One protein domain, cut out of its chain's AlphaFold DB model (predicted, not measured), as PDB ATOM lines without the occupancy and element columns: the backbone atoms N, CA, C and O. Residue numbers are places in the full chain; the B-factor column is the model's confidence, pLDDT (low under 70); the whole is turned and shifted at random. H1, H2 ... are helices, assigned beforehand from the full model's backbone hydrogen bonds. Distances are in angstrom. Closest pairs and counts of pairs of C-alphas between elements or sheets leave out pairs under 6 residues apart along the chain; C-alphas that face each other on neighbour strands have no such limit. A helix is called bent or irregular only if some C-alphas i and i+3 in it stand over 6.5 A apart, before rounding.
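AT A GLANCE: This is residues 105 to 136 and 437 to 516 of the 525 residues of the protein "Hypothetical protein" of Eutreptiella gymnastica (UniProt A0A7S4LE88). Three helices form a loose-angled bundle in which H5, the longest, slants across H1 and H3, which run side by side. H2 crosses them near the end where H3 begins, with its residues 439 to 451 sticking out as a free arm, while little H4 sits at the other end, between H3 and H5. The printed part has 112 residues with five named helices, H1 to H5 in chain order, and no named strand; the class is all helix. It is only just compact, close to loose, with a radius of gyration of the C-alphas of 15.9 A, and flat, spanning 44 by 43 by 23 A.

HOW THE PARTS SIT: H5, residues 487 to 515, has a kink of 27 degrees near residue 497; it is neither bent nor irregular, but only just: C-alphas 493 and 496 are 6.1 A apart. With residues 487 to 499 alone it touches H1, residues 107 to 129, opposite ways at a steep tilt of 40 degrees; the closest C-alphas, of His 126 and Val 491, are 6.2 A apart. H1 touches H3, residues 462 to 477, the same way at a shallow tilt of 15 degrees. H2, residues 439 to 460, is about perpendicular to H1 at 89 degrees; they touch, the C-alphas of Gly 114 and Gly 459 coming closest at 3.7 A. Every O i to N i+4 pair is within hydrogen-bond range in H1, H2 and H3, and 23 of 25 in H5; H4, residues 480 to 483, is too short for one.

IN THESE COORDINATES: H5 measures 40.6 A, ending at C-alpha 515 (35.209, 17.551, -2.558). H1, 32.7 A, begins at C-alpha 107 (17.832, 14.090, 4.620). H2 measures 31.6 A, H3 21.9 A and H4 5.5 A.

THE WHOLE: Residues 137 to 436 are not printed, with 52.1 A between C-alphas 136 and 437. The other links are tight. pLDDT is under 70 at residues 105, 131 to 136 and 437.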
ATOM      1  N   ARG A 105      22.227  10.132   2.542       68.69
ATOM      2  CA  ARG A 105      22.277  11.424   3.197       68.69
ATOM      3  C   ARG A 105      21.158  11.417   4.232       68.69
ATOM      4  O   ARG A 105      20.079  10.885   3.977       68.69
ATOM      5  N   LEU A 106      21.422  11.958   5.411       89.88
ATOM      6  CA  LEU A 106      20.438  12.015   6.490       89.88
ATOM      7  C   LEU A 106      19.483  13.177   6.222       89.88
ATOM      8  O   LEU A 106      19.461  14.169   6.944       89.88
ATOM      9  N   GLU A 107      18.727  13.056   5.134       93.88
ATOM     10  CA  GLU A 107      17.832  14.090   4.620       93.88
ATOM     11  C   GLU A 107      16.848  14.606   5.678       93.88
ATOM     12  O   GLU A 107      16.674  15.820   5.734       93.88
ATOM     13  N   PRO A 108      16.282  13.785   6.590       95.62
ATOM     14  CA  PRO A 108      15.452  14.313   7.673       95.62
ATOM     15  C   PRO A 108      16.189  15.295   8.599       95.62
ATOM     16  O   PRO A 108      15.603  16.289   9.022       95.62
ATOM     17  N   ILE A 109      17.478  15.060   8.881       95.88
ATOM     18  CA  ILE A 109      18.307  15.979   9.677       95.88
ATOM     19  C   ILE A 109      18.551  17.264   8.887       95.88
ATOM     20  O   ILE A 109      18.407  18.355   9.435       95.88
ATOM     21  N   ASP A 110      18.895  17.154   7.600       95.88
ATOM     22  CA  ASP A 110      19.094  18.314   6.725       95.88
ATOM     23  C   ASP A 110      17.813  19.153   6.643       95.88
ATOM     24  O   ASP A 110      17.870  20.361   6.833       95.88
ATOM     25  N   LEU A 111      16.644  18.539   6.471       96.69
ATOM     26  CA  LEU A 111      15.370  19.256   6.419       96.69
ATOM     27  C   LEU A 111      15.084  20.019   7.710       96.69
ATOM     28  O   LEU A 111      14.807  21.214   7.654       96.69
ATOM     29  N   VAL A 112      15.232  19.376   8.872       96.88
ATOM     30  CA  VAL A 112      15.041  20.047  10.165       96.88
ATOM     31  C   VAL A 112      16.047  21.187  10.366       96.88
ATOM     32  O   VAL A 112      15.660  22.278  10.790       96.88
ATOM     33  N   ARG A 113      17.325  20.987  10.013       96.62
ATOM     34  CA  ARG A 113      18.347  22.049  10.053       96.62
ATOM     35  C   ARG A 113      18.000  23.202   9.112       96.62
ATOM     36  O   ARG A 113      18.154  24.358   9.491       96.62
ATOM     37  N   GLY A 114      17.511  22.901   7.913       96.81
ATOM     38  CA  GLY A 114      17.073  23.887   6.931       96.81
ATOM     39  C   GLY A 114      15.879  24.698   7.416       96.81
ATOM     40  O   GLY A 114      15.880  25.922   7.302       96.81
ATOM     41  N   THR A 115      14.891  24.045   8.030       96.38
ATOM     42  CA  THR A 115      13.749  24.721   8.656       96.38
ATOM     43  C   THR A 115      14.208  25.638   9.789       96.38
ATOM     44  O   THR A 115      13.794  26.796   9.839       96.38
ATOM     45  N   ALA A 116      15.122  25.172  10.646       95.56
ATOM     46  CA  ALA A 116      15.738  25.985  11.693       95.56
ATOM     47  C   ALA A 116      16.511  27.193  11.127       95.56
ATOM     48  O   ALA A 116      16.416  28.292  11.673       95.56
ATOM     49  N   CYS A 117      17.236  27.026  10.016       96.19
ATOM     50  CA  CYS A 117      17.900  28.118   9.300       96.19
ATOM     51  C   CYS A 117      16.898  29.184   8.832       96.19
ATOM     52  O   CYS A 117      17.093  30.364   9.118       96.19
ATOM     53  N   VAL A 118      15.810  28.785   8.168       95.62
ATOM     54  CA  VAL A 118      14.773  29.721   7.701       95.62
ATOM     55  C   VAL A 118      14.115  30.446   8.876       95.62
ATOM     56  O   VAL A 118      13.981  31.667   8.834       95.62
ATOM     57  N   ALA A 119      13.757  29.723   9.939       93.00
ATOM     58  CA  ALA A 119      13.176  30.314  11.143       93.00
ATOM     59  C   ALA A 119      14.111  31.371  11.756       93.00
ATOM     60  O   ALA A 119      13.699  32.509  11.969       93.00
ATOM     61  N   MET A 120      15.395  31.031  11.915       93.38
ATOM     62  CA  MET A 120      16.431  31.936  12.417       93.38
ATOM     63  C   MET A 120      16.611  33.188  11.542       93.38
ATOM     64  O   MET A 120      16.829  34.282  12.065       93.38
ATOM     65  N   LEU A 121      16.523  33.045  10.216       94.25
ATOM     66  CA  LEU A 121      16.607  34.171   9.284       94.25
ATOM     67  C   LEU A 121      15.473  35.155   9.503       94.25
ATOM     68  O   LEU A 121      15.711  36.350   9.671       94.25
ATOM     69  N   LEU A 122      14.241  34.646   9.504       90.88
ATOM     70  CA  LEU A 122      13.044  35.461   9.673       90.88
ATOM     71  C   LEU A 122      13.082  36.199  11.010       90.88
ATOM     72  O   LEU A 122      12.690  37.365  11.088       90.88
ATOM     73  N   THR A 123      13.619  35.557  12.045       86.88
ATOM     74  CA  THR A 123      13.676  36.142  13.380       86.88
ATOM     75  C   THR A 123      14.776  37.190  13.500       86.88
ATOM     76  O   THR A 123      14.537  38.283  14.009       86.88
ATOM     77  N   HIS A 124      15.967  36.942  12.953       89.12
ATOM     78  CA  HIS A 124      17.013  37.966  12.909       89.12
ATOM     79  C   HIS A 124      16.616  39.166  12.045       89.12
ATOM     80  O   HIS A 124      16.908  40.305  12.407       89.12
ATOM     81  N   LEU A 125      15.944  38.921  10.918       89.19
ATOM     82  CA  LEU A 125      15.502  39.971  10.009       89.19
ATOM     83  C   LEU A 125      14.454  40.864  10.681       89.19
ATOM     84  O   LEU A 125      14.589  42.083  10.651       89.19
ATOM     85  N   HIS A 126      13.457  40.270  11.339       85.12
ATOM     86  CA  HIS A 126      12.447  41.027  12.076       85.12
ATOM     87  C   HIS A 126      13.065  41.834  13.230       85.12
ATOM     88  O   HIS A 126      12.867  43.044  13.286       85.12
ATOM     89  N   GLY A 127      13.903  41.215  14.074       82.06
ATOM     90  CA  GLY A 127      14.515  41.902  15.219       82.06
ATOM     91  C   GLY A 127      15.481  43.038  14.850       82.06
ATOM     92  O   GLY A 127      15.722  43.924  15.662       82.06
ATOM     93  N   LYS A 128      16.049  43.037  13.636       84.12
ATOM     94  CA  LYS A 128      16.963  44.092  13.154       84.12
ATOM     95  C   LYS A 128      16.270  45.213  12.382       84.12
ATOM     96  O   LYS A 128      16.856  46.286  12.244       84.12
ATOM     97  N   LEU A 129      15.087  44.949  11.831       82.44
ATOM     98  CA  LEU A 129      14.334  45.914  11.031       82.44
ATOM     99  C   LEU A 129      13.265  46.655  11.825       82.44
ATOM    100  O   LEU A 129      12.822  47.705  11.367       82.44
ATOM    101  N   ASP A 130      12.851  46.134  12.978       78.00
ATOM    102  CA  ASP A 130      11.921  46.864  13.825       78.00
ATOM    103  C   ASP A 130      12.588  48.137  14.377       78.00
ATOM    104  O   ASP A 130      13.598  48.084  15.079       78.00
ATOM    105  N   ALA A 131      12.066  49.300  13.969       59.00
ATOM    106  CA  ALA A 131      12.549  50.612  14.401       59.00
ATOM    107  C   ALA A 131      12.084  50.979  15.803       59.00
ATOM    108  O   ALA A 131      12.695  51.843  16.433       59.00
ATOM    109  N   GLN A 132      11.019  50.343  16.289       61.38
ATOM    110  CA  GLN A 132      10.761  50.333  17.714       61.38
ATOM    111  C   GLN A 132      11.880  49.478  18.295       61.38
ATOM    112  O   GLN A 132      11.975  48.305  17.926       61.38
ATOM    113  N   PRO A 133      12.767  50.023  19.147       49.97
ATOM    114  CA  PRO A 133      13.637  49.171  19.916       49.97
ATOM    115  C   PRO A 133      12.691  48.333  20.768       49.97
ATOM    116  O   PRO A 133      12.248  48.751  21.833       49.97
ATOM    117  N   LEU A 134      12.373  47.137  20.279       46.78
ATOM    118  CA  LEU A 134      11.863  46.017  21.044       46.78
ATOM    119  C   LEU A 134      12.972  45.603  22.007       46.78
ATOM    120  O   LEU A 134      13.405  44.456  22.034       46.78
ATOM    121  N   ASN A 135      13.478  46.555  22.793       37.84
ATOM    122  CA  ASN A 135      14.601  46.408  23.702       37.84
ATOM    123  C   ASN A 135      14.227  45.587  24.922       37.84
ATOM    124  O   ASN A 135      14.842  45.647  25.978       37.84
ATOM    125  N   THR A 136      13.162  44.841  24.783       45.12
ATOM    126  CA  THR A 136      12.522  44.157  25.840       45.12
ATOM    127  C   THR A 136      11.708  43.077  25.143       45.12
ATOM    128  O   THR A 136      10.502  43.183  24.920       45.12
ATOM    129  N   LYS A 437      -2.302  17.957 -17.432       67.06
ATOM    130  CA  LYS A 437      -3.416  18.399 -16.564       67.06
ATOM    131  C   LYS A 437      -3.082  19.695 -15.823       67.06
ATOM    132  O   LYS A 437      -2.027  19.806 -15.225       67.06
ATOM    133  N   ALA A 438      -4.022  20.645 -15.877       75.00
ATOM    134  CA  ALA A 438      -4.110  21.915 -15.143       75.00
ATOM    135  C   ALA A 438      -2.762  22.563 -14.715       75.00
ATOM    136  O   ALA A 438      -2.196  22.170 -13.692       75.00
ATOM    137  N   PRO A 439      -2.298  23.641 -15.384       83.19
ATOM    138  CA  PRO A 439      -0.987  24.263 -15.128       83.19
ATOM    139  C   PRO A 439      -0.770  24.716 -13.671       83.19
ATOM    140  O   PRO A 439       0.367  24.810 -13.214       83.19
ATOM    141  N   VAL A 440      -1.853  24.957 -12.926       84.00
ATOM    142  CA  VAL A 440      -1.820  25.337 -11.508       84.00
ATOM    143  C   VAL A 440      -1.298  24.205 -10.615       84.00
ATOM    144  O   VAL A 440      -0.470  24.462  -9.747       84.00
ATOM    145  N   LEU A 441      -1.727  22.954 -10.828       80.81
ATOM    146  CA  LEU A 441      -1.284  21.819 -10.002       80.81
ATOM    147  C   LEU A 441       0.205  21.538 -10.207       80.81
ATOM    148  O   LEU A 441       0.944  21.396  -9.235       80.81
ATOM    149  N   TYR A 442       0.652  21.566 -11.464       82.62
ATOM    150  CA  TYR A 442       2.067  21.450 -11.806       82.62
ATOM    151  C   TYR A 442       2.908  22.551 -11.141       82.62
ATOM    152  O   TYR A 442       3.954  22.266 -10.556       82.62
ATOM    153  N   ALA A 443       2.437  23.803 -11.173       85.25
ATOM    154  CA  ALA A 443       3.117  24.917 -10.516       85.25
ATOM    155  C   ALA A 443       3.210  24.729  -8.991       85.25
ATOM    156  O   ALA A 443       4.272  24.970  -8.419       85.25
ATOM    157  N   CYS A 444       2.144  24.251  -8.339       85.88
ATOM    158  CA  CYS A 444       2.144  23.955  -6.904       85.88
ATOM    159  C   CYS A 444       3.118  22.826  -6.537       85.88
ATOM    160  O   CYS A 444       3.873  22.967  -5.575       85.88
ATOM    161  N   HIS A 445       3.140  21.727  -7.300       86.06
ATOM    162  CA  HIS A 445       4.075  20.622  -7.065       86.06
ATOM    163  C   HIS A 445       5.525  21.075  -7.232       86.06
ATOM    164  O   HIS A 445       6.336  20.869  -6.331       86.06
ATOM    165  N   ARG A 446       5.819  21.792  -8.323       88.56
ATOM    166  CA  ARG A 446       7.146  22.362  -8.559       88.56
ATOM    167  C   ARG A 446       7.558  23.318  -7.442       88.56
ATOM    168  O   ARG A 446       8.687  23.246  -6.975       88.56
ATOM    169  N   ALA A 447       6.661  24.192  -6.983       90.06
ATOM    170  CA  ALA A 447       6.948  25.087  -5.865       90.06
ATOM    171  C   ALA A 447       7.270  24.308  -4.576       90.06
ATOM    172  O   ALA A 447       8.206  24.669  -3.866       90.06
ATOM    173  N   GLY A 448       6.545  23.218  -4.302       90.81
ATOM    174  CA  GLY A 448       6.832  22.326  -3.177       90.81
ATOM    175  C   GLY A 448       8.215  21.674  -3.268       90.81
ATOM    176  O   GLY A 448       8.964  21.700  -2.291       90.81
ATOM    177  N   ASP A 449       8.585  21.158  -4.444       90.56
ATOM    178  CA  ASP A 449       9.910  20.573  -4.689       90.56
ATOM    179  C   ASP A 449      11.026  21.610  -4.500       90.56
ATOM    180  O   ASP A 449      12.049  21.328  -3.878       90.56
ATOM    181  N   GLU A 450      10.825  22.835  -4.988       92.88
ATOM    182  CA  GLU A 450      11.788  23.927  -4.824       92.88
ATOM    183  C   GLU A 450      11.976  24.322  -3.356       92.88
ATOM    184  O   GLU A 450      13.109  24.541  -2.924       92.88
ATOM    185  N   VAL A 451      10.894  24.377  -2.571       94.75
ATOM    186  CA  VAL A 451      10.974  24.639  -1.126       94.75
ATOM    187  C   VAL A 451      11.737  23.519  -0.423       94.75
ATOM    188  O   VAL A 451      12.640  23.800   0.365       94.75
ATOM    189  N   LEU A 452      11.425  22.259  -0.725       94.44
ATOM    190  CA  LEU A 452      12.091  21.108  -0.119       94.44
ATOM    191  C   LEU A 452      13.593  21.090  -0.436       94.44
ATOM    192  O   LEU A 452      14.419  20.940   0.464       94.44
ATOM    193  N   ASN A 453      13.949  21.313  -1.702       94.12
ATOM    194  CA  ASN A 453      15.337  21.404  -2.143       94.12
ATOM    195  C   ASN A 453      16.067  22.575  -1.476       94.12
ATOM    196  O   ASN A 453      17.199  22.407  -1.028       94.12
ATOM    197  N   ALA A 454      15.413  23.732  -1.332       96.25
ATOM    198  CA  ALA A 454      15.985  24.867  -0.616       96.25
ATOM    199  C   ALA A 454      16.285  24.524   0.851       96.25
ATOM    200  O   ALA A 454      17.379  24.811   1.335       96.25
ATOM    201  N   LEU A 455      15.354  23.864   1.550       96.69
ATOM    202  CA  LEU A 455      15.563  23.418   2.931       96.69
ATOM    203  C   LEU A 455      16.734  22.432   3.035       96.69
ATOM    204  O   LEU A 455      17.565  22.570   3.933       96.69
ATOM    205  N   LEU A 456      16.850  21.484   2.101       95.38
ATOM    206  CA  LEU A 456      17.989  20.563   2.036       95.38
ATOM    207  C   LEU A 456      19.315  21.298   1.797       95.38
ATOM    208  O   LEU A 456      20.315  20.977   2.442       95.38
ATOM    209  N   ASP A 457      19.340  22.284   0.898       95.50
ATOM    210  CA  ASP A 457      20.529  23.096   0.630       95.50
ATOM    211  C   ASP A 457      20.953  23.862   1.896       95.50
ATOM    212  O   ASP A 457      22.100  23.730   2.334       95.50
ATOM    213  N   TYR A 458      20.028  24.578   2.549       96.94
ATOM    214  CA  TYR A 458      20.304  25.316   3.792       96.94
ATOM    215  C   TYR A 458      20.800  24.397   4.908       96.94
ATOM    216  O   TYR A 458      21.830  24.654   5.535       96.94
ATOM    217  N   GLY A 459      20.089  23.293   5.138       95.50
ATOM    218  CA  GLY A 459      20.384  22.360   6.215       95.50
ATOM    219  C   GLY A 459      21.682  21.592   6.038       95.50
ATOM    220  O   GLY A 459      22.248  21.102   7.012       95.50
ATOM    221  N   SER A 460      22.193  21.532   4.813       94.44
ATOM    222  CA  SER A 460      23.494  20.948   4.512       94.44
ATOM    223  C   SER A 460      24.675  21.878   4.720       94.44
ATOM    224  O   SER A 460      25.820  21.427   4.773       94.44
ATOM    225  N   ALA A 461      24.413  23.174   4.843       95.62
ATOM    226  CA  ALA A 461      25.409  24.209   5.037       95.62
ATOM    227  C   ALA A 461      25.007  25.175   6.173       95.62
ATOM    228  O   ALA A 461      25.155  26.387   6.013       95.62
ATOM    229  N   PRO A 462      24.545  24.691   7.346       95.75
ATOM    230  CA  PRO A 462      23.852  25.532   8.324       95.75
ATOM    231  C   PRO A 462      24.766  26.600   8.936       95.75
ATOM    232  O   PRO A 462      24.337  27.729   9.156       95.75
ATOM    233  N   LEU A 463      26.049  26.280   9.157       94.56
ATOM    234  CA  LEU A 463      27.043  27.242   9.641       94.56
ATOM    235  C   LEU A 463      27.295  28.360   8.623       94.56
ATOM    236  O   LEU A 463      27.332  29.533   8.985       94.56
ATOM    237  N   PHE A 464      27.466  27.995   7.350       95.75
ATOM    238  CA  PHE A 464      27.665  28.969   6.281       95.75
ATOM    239  C   PHE A 464      26.428  29.855   6.129       95.75
ATOM    240  O   PHE A 464      26.561  31.076   6.135       95.75
ATOM    241  N   PHE A 465      25.235  29.248   6.096       96.56
ATOM    242  CA  PHE A 465      23.964  29.965   6.091       96.56
ATOM    243  C   PHE A 465      23.894  30.962   7.250       96.56
ATOM    244  O   PHE A 465      23.619  32.135   7.021       96.56
ATOM    245  N   TYR A 466      24.203  30.524   8.478       94.81
ATOM    246  CA  TYR A 466      24.193  31.367   9.676       94.81
ATOM    247  C   TYR A 466      25.117  32.584   9.553       94.81
ATOM    248  O   TYR A 466      24.700  33.705   9.855       94.81
ATOM    249  N   LEU A 467      26.358  32.389   9.106       94.38
ATOM    250  CA  LEU A 467      27.303  33.492   8.938       94.38
ATOM    251  C   LEU A 467      26.834  34.440   7.829       94.38
ATOM    252  O   LEU A 467      26.707  35.642   8.063       94.38
ATOM    253  N   ALA A 468      26.509  33.897   6.654       95.69
ATOM    254  CA  ALA A 468      26.108  34.670   5.485       95.69
ATOM    255  C   ALA A 468      24.847  35.504   5.751       95.69
ATOM    256  O   ALA A 468      24.850  36.709   5.496       95.69
ATOM    257  N   GLN A 469      23.803  34.908   6.338       95.00
ATOM    258  CA  GLN A 469      22.591  35.654   6.685       95.00
ATOM    259  C   GLN A 469      22.877  36.750   7.714       95.00
ATOM    260  O   GLN A 469      22.304  37.828   7.631       95.00
ATOM    261  N   THR A 470      23.763  36.499   8.684       91.44
ATOM    262  CA  THR A 470      24.010  37.446   9.775       91.44
ATOM    263  C   THR A 470      24.721  38.682   9.237       91.44
ATOM    264  O   THR A 470      24.336  39.801   9.570       91.44
ATOM    265  N   PHE A 471      25.706  38.496   8.354       93.12
ATOM    266  CA  PHE A 471      26.353  39.606   7.656       93.12
ATOM    267  C   PHE A 471      25.395  40.326   6.703       93.12
ATOM    268  O   PHE A 471      25.370  41.556   6.700       93.12
ATOM    269  N   ALA A 472      24.572  39.591   5.947       93.62
ATOM    270  CA  ALA A 472      23.598  40.188   5.037       93.62
ATOM    271  C   ALA A 472      22.565  41.050   5.782       93.62
ATOM    272  O   ALA A 472      22.366  42.211   5.434       93.62
ATOM    273  N   ILE A 473      21.959  40.522   6.849       91.50
ATOM    274  CA  ILE A 473      20.980  41.241   7.676       91.50
ATOM    275  C   ILE A 473      21.634  42.441   8.365       91.50
ATOM    276  O   ILE A 473      21.051  43.522   8.389       91.50
ATOM    277  N   GLN A 474      22.851  42.288   8.894       88.31
ATOM    278  CA  GLN A 474      23.577  43.406   9.495       88.31
ATOM    279  C   GLN A 474      23.836  44.511   8.458       88.31
ATOM    280  O   GLN A 474      23.582  45.674   8.753       88.31
ATOM    281  N   GLY A 475      24.250  44.159   7.237       90.19
ATOM    282  CA  GLY A 475      24.390  45.099   6.122       90.19
ATOM    283  C   GLY A 475      23.081  45.823   5.794       90.19
ATOM    284  O   GLY A 475      23.053  47.051   5.733       90.19
ATOM    285  N   LEU A 476      21.978  45.077   5.672       89.44
ATOM    286  CA  LEU A 476      20.640  45.634   5.440       89.44
ATOM    287  C   LEU A 476      20.196  46.575   6.569       89.44
ATOM    288  O   LEU A 476      19.566  47.595   6.302       89.44
ATOM    289  N   SER A 477      20.566  46.291   7.821       83.94
ATOM    290  CA  SER A 477      20.190  47.118   8.975       83.94
ATOM    291  C   SER A 477      20.794  48.530   8.953       83.94
ATOM    292  O   SER A 477      20.297  49.414   9.657       83.94
ATOM    293  N   TYR A 478      21.836  48.768   8.147       85.94
ATOM    294  CA  TYR A 478      22.424  50.096   7.947       85.94
ATOM    295  C   TYR A 478      21.691  50.941   6.903       85.94
ATOM    296  O   TYR A 478      21.982  52.127   6.789       85.94
ATOM    297  N   VAL A 479      20.736  50.372   6.161       88.81
ATOM    298  CA  VAL A 479      19.968  51.085   5.136       88.81
ATOM    299  C   VAL A 479      18.806  51.840   5.810       88.81
ATOM    300  O   VAL A 479      17.820  51.211   6.200       88.81
ATOM    301  N   PRO A 480      18.857  53.184   5.946       84.12
ATOM    302  CA  PRO A 480      17.909  53.922   6.792       84.12
ATOM    303  C   PRO A 480      16.455  53.815   6.319       84.12
ATOM    304  O   PRO A 480      15.540  53.737   7.136       84.12
ATOM    305  N   ILE A 481      16.237  53.736   4.998       83.62
ATOM    306  CA  ILE A 481      14.893  53.624   4.410       83.62
ATOM    307  C   ILE A 481      14.158  52.349   4.845       83.62
ATOM    308  O   ILE A 481      12.929  52.327   4.834       83.62
ATOM    309  N   LEU A 482      14.883  51.304   5.257       81.94
ATOM    310  CA  LEU A 482      14.278  50.059   5.723       81.94
ATOM    311  C   LEU A 482      13.764  50.153   7.165       81.94
ATOM    312  O   LEU A 482      12.842  49.423   7.506       81.94
ATOM    313  N   ARG A 483      14.305  51.063   7.991       75.06
ATOM    314  CA  ARG A 483      13.925  51.189   9.410       75.06
ATOM    315  C   ARG A 483      12.545  51.821   9.590       75.06
ATOM    316  O   ARG A 483      11.785  51.416  10.450       75.06
ATOM    317  N   HIS A 484      12.173  52.787   8.756       77.44
ATOM    318  CA  HIS A 484      10.920  53.538   8.935       77.44
ATOM    319  C   HIS A 484       9.692  52.896   8.275       77.44
ATOM    320  O   HIS A 484       8.651  53.537   8.130       77.44
ATOM    321  N   ARG A 485       9.809  51.652   7.810       80.31
ATOM    322  CA  ARG A 485       8.755  50.962   7.065       80.31
ATOM    323  C   ARG A 485       8.125  49.870   7.934       80.31
ATOM    324  O   ARG A 485       8.819  49.268   8.747       80.31
ATOM    325  N   PRO A 486       6.825  49.582   7.758       79.50
ATOM    326  CA  PRO A 486       6.152  48.547   8.531       79.50
ATOM    327  C   PRO A 486       6.823  47.183   8.327       79.50
ATOM    328  O   PRO A 486       6.904  46.678   7.202       79.50
ATOM    329  N   THR A 487       7.277  46.571   9.422       76.75
ATOM    330  CA  THR A 487       8.051  45.318   9.417       76.75
ATOM    331  C   THR A 487       7.339  44.181   8.684       76.75
ATOM    332  O   THR A 487       7.988  43.422   7.969       76.75
ATOM    333  N   HIS A 488       6.007  44.100   8.763       77.94
ATOM    334  CA  HIS A 488       5.207  43.076   8.078       77.94
ATOM    335  C   HIS A 488       5.253  43.154   6.539       77.94
ATOM    336  O   HIS A 488       4.970  42.156   5.885       77.94
ATOM    337  N   ILE A 489       5.627  44.299   5.952       83.38
ATOM    338  CA  ILE A 489       5.832  44.440   4.499       83.38
ATOM    339  C   ILE A 489       7.300  44.202   4.145       83.38
ATOM    340  O   ILE A 489       7.617  43.480   3.200       83.38
ATOM    341  N   VAL A 490       8.209  44.801   4.917       85.00
ATOM    342  CA  VAL A 490       9.647  44.779   4.619       85.00
ATOM    343  C   VAL A 490      10.238  43.384   4.807       85.00
ATOM    344  O   VAL A 490      11.027  42.941   3.977       85.00
ATOM    345  N   VAL A 491       9.850  42.680   5.876       86.12
ATOM    346  CA  VAL A 491      10.409  41.365   6.207       86.12
ATOM    347  C   VAL A 491      10.137  40.358   5.084       86.12
ATOM    348  O   VAL A 491      11.117  39.817   4.581       86.12
ATOM    349  N   PRO A 492       8.896  40.133   4.597       87.00
ATOM    350  CA  PRO A 492       8.674  39.231   3.463       87.00
ATOM    351  C   PRO A 492       9.389  39.680   2.183       87.00
ATOM    352  O   PRO A 492       9.998  38.853   1.503       87.00
ATOM    353  N   ALA A 493       9.366  40.985   1.881       90.25
ATOM    354  CA  ALA A 493       9.981  41.537   0.674       90.25
ATOM    355  C   ALA A 493      11.504  41.331   0.629       90.25
ATOM    356  O   ALA A 493      12.061  41.137  -0.449       90.25
ATOM    357  N   LEU A 494      12.176  41.341   1.784       92.06
ATOM    358  CA  LEU A 494      13.612  41.071   1.892       92.06
ATOM    359  C   LEU A 494      13.929  39.591   2.115       92.06
ATOM    360  O   LEU A 494      14.942  39.107   1.615       92.06
ATOM    361  N   ALA A 495      13.080  38.861   2.840       92.69
ATOM    362  CA  ALA A 495      13.310  37.459   3.164       92.69
ATOM    363  C   ALA A 495      13.359  36.590   1.907       92.69
ATOM    364  O   ALA A 495      14.257  35.766   1.786       92.69
ATOM    365  N   VAL A 496      12.440  36.786   0.955       93.69
ATOM    366  CA  VAL A 496      12.382  35.983  -0.280       93.69
ATOM    367  C   VAL A 496      13.670  36.085  -1.117       93.69
ATOM    368  O   VAL A 496      14.283  35.042  -1.360       93.69
ATOM    369  N   PRO A 497      14.137  37.279  -1.546       95.38
ATOM    370  CA  PRO A 497      15.372  37.384  -2.322       95.38
ATOM    371  C   PRO A 497      16.605  36.968  -1.514       95.38
ATOM    372  O   PRO A 497      17.522  36.368  -2.077       95.38
ATOM    373  N   LEU A 498      16.630  37.230  -0.201       95.19
ATOM    374  CA  LEU A 498      17.739  36.819   0.656       95.19
ATOM    375  C   LEU A 498      17.826  35.292   0.772       95.19
ATOM    376  O   LEU A 498      18.905  34.736   0.587       95.19
ATOM    377  N   LEU A 499      16.705  34.611   1.021       96.62
ATOM    378  CA  LEU A 499      16.628  33.149   1.047       96.62
ATOM    379  C   LEU A 499      17.061  32.563  -0.299       96.62
ATOM    380  O   LEU A 499      17.914  31.680  -0.333       96.62
ATOM    381  N   TRP A 500      16.561  33.108  -1.409       96.69
ATOM    382  CA  TRP A 500      16.966  32.669  -2.745       96.69
ATOM    383  C   TRP A 500      18.480  32.802  -2.978       96.69
ATOM    384  O   TRP A 500      19.130  31.843  -3.393       96.69
ATOM    385  N   GLY A 501      19.066  33.962  -2.663       96.88
ATOM    386  CA  GLY A 501      20.511  34.179  -2.788       96.88
ATOM    387  C   GLY A 501      21.328  33.255  -1.880       96.88
ATOM    388  O   GLY A 501      22.315  32.661  -2.317       96.88
ATOM    389  N   LEU A 502      20.883  33.068  -0.633       96.94
ATOM    390  CA  LEU A 502      21.505  32.141   0.312       96.94
ATOM    391  C   LEU A 502      21.416  30.693  -0.162       96.94
ATOM    392  O   LEU A 502      22.341  29.932   0.108       96.94
ATOM    393  N   ARG A 503      20.358  30.302  -0.881       97.19
ATOM    394  CA  ARG A 503      20.208  28.940  -1.410       97.19
ATOM    395  C   ARG A 503      21.309  28.629  -2.405       97.19
ATOM    396  O   ARG A 503      21.993  27.627  -2.238       97.19
ATOM    397  N   LEU A 504      21.513  29.511  -3.385       96.94
ATOM    398  CA  LEU A 504      22.572  29.359  -4.385       96.94
ATOM    399  C   LEU A 504      23.943  29.256  -3.705       96.94
ATOM    400  O   LEU A 504      24.705  28.332  -3.971       96.94
ATOM    401  N   ALA A 505      24.217  30.146  -2.750       96.88
ATOM    402  CA  ALA A 505      25.477  30.132  -2.016       96.88
ATOM    403  C   ALA A 505      25.657  28.861  -1.157       96.88
ATOM    404  O   ALA A 505      26.748  28.293  -1.117       96.88
ATOM    405  N   CYS A 506      24.596  28.376  -0.502       96.94
ATOM    406  CA  CYS A 506      24.622  27.128   0.266       96.94
ATOM    407  C   CYS A 506      24.824  25.910  -0.635       96.94
ATOM    408  O   CYS A 506      25.561  25.002  -0.257       96.94
ATOM    409  N   HIS A 507      24.211  25.899  -1.817       95.88
ATOM    410  CA  HIS A 507      24.356  24.828  -2.794       95.88
ATOM    411  C   HIS A 507      25.812  24.694  -3.263       95.88
ATOM    412  O   HIS A 507      26.405  23.616  -3.157       95.88
ATOM    413  N   GLU A 508      26.422  25.808  -3.674       96.38
ATOM    414  CA  GLU A 508      27.833  25.865  -4.071       96.38
ATOM    415  C   GLU A 508      28.762  25.484  -2.913       96.38
ATOM    416  O   GLU A 508      29.675  24.667  -3.066       96.38
ATOM    417  N   PHE A 509      28.495  25.993  -1.706       95.56
ATOM    418  CA  PHE A 509      29.276  25.629  -0.526       95.56
ATOM    419  C   PHE A 509      29.146  24.136  -0.183       95.56
ATOM    420  O   PHE A 509      30.127  23.491   0.191       95.56
ATOM    421  N   ALA A 510      27.964  23.542  -0.348       92.00
ATOM    422  CA  ALA A 510      27.749  22.113  -0.149       92.00
ATOM    423  C   ALA A 510      28.474  21.266  -1.210       92.00
ATOM    424  O   ALA A 510      28.990  20.192  -0.884       92.00
ATOM    425  N   ALA A 511      28.545  21.724  -2.462       92.62
ATOM    426  CA  ALA A 511      29.356  21.096  -3.506       92.62
ATOM    427  C   ALA A 511      30.855  21.174  -3.166       92.62
ATOM    428  O   ALA A 511      31.545  20.149  -3.160       92.62
ATOM    429  N   PHE A 512      31.332  22.348  -2.746       95.00
ATOM    430  CA  PHE A 512      32.693  22.546  -2.248       95.00
ATOM    431  C   PHE A 512      33.017  21.599  -1.082       95.00
ATOM    432  O   PHE A 512      34.014  20.880  -1.124       95.00
ATOM    433  N   LYS A 513      32.153  21.502  -0.064       92.81
ATOM    434  CA  LYS A 513      32.338  20.593   1.084       92.81
ATOM    435  C   LYS A 513      32.482  19.126   0.679       92.81
ATOM    436  O   LYS A 513      33.247  18.380   1.301       92.81
ATOM    437  N   ARG A 514      31.744  18.693  -0.348       89.25
ATOM    438  CA  ARG A 514      31.769  17.306  -0.832       89.25
ATOM    439  C   ARG A 514      33.124  16.920  -1.417       89.25
ATOM    440  O   ARG A 514      33.524  15.775  -1.224       89.25
ATOM    441  N   VAL A 515      33.867  17.846  -2.019       93.50
ATOM    442  CA  VAL A 515      35.209  17.551  -2.558       93.50
ATOM    443  C   VAL A 515      36.328  17.649  -1.516       93.50
ATOM    444  O   VAL A 515      37.424  17.147  -1.741       93.50
ATOM    445  N   GLN A 516      36.064  18.246  -0.350       93.56
ATOM    446  CA  GLN A 516      37.076  18.384   0.699       93.56
ATOM    447  C   GLN A 516      37.470  17.032   1.327       93.56
ATOM    448  O   GLN A 516      36.629  16.134   1.439       93.56
TER     449      GLN A 516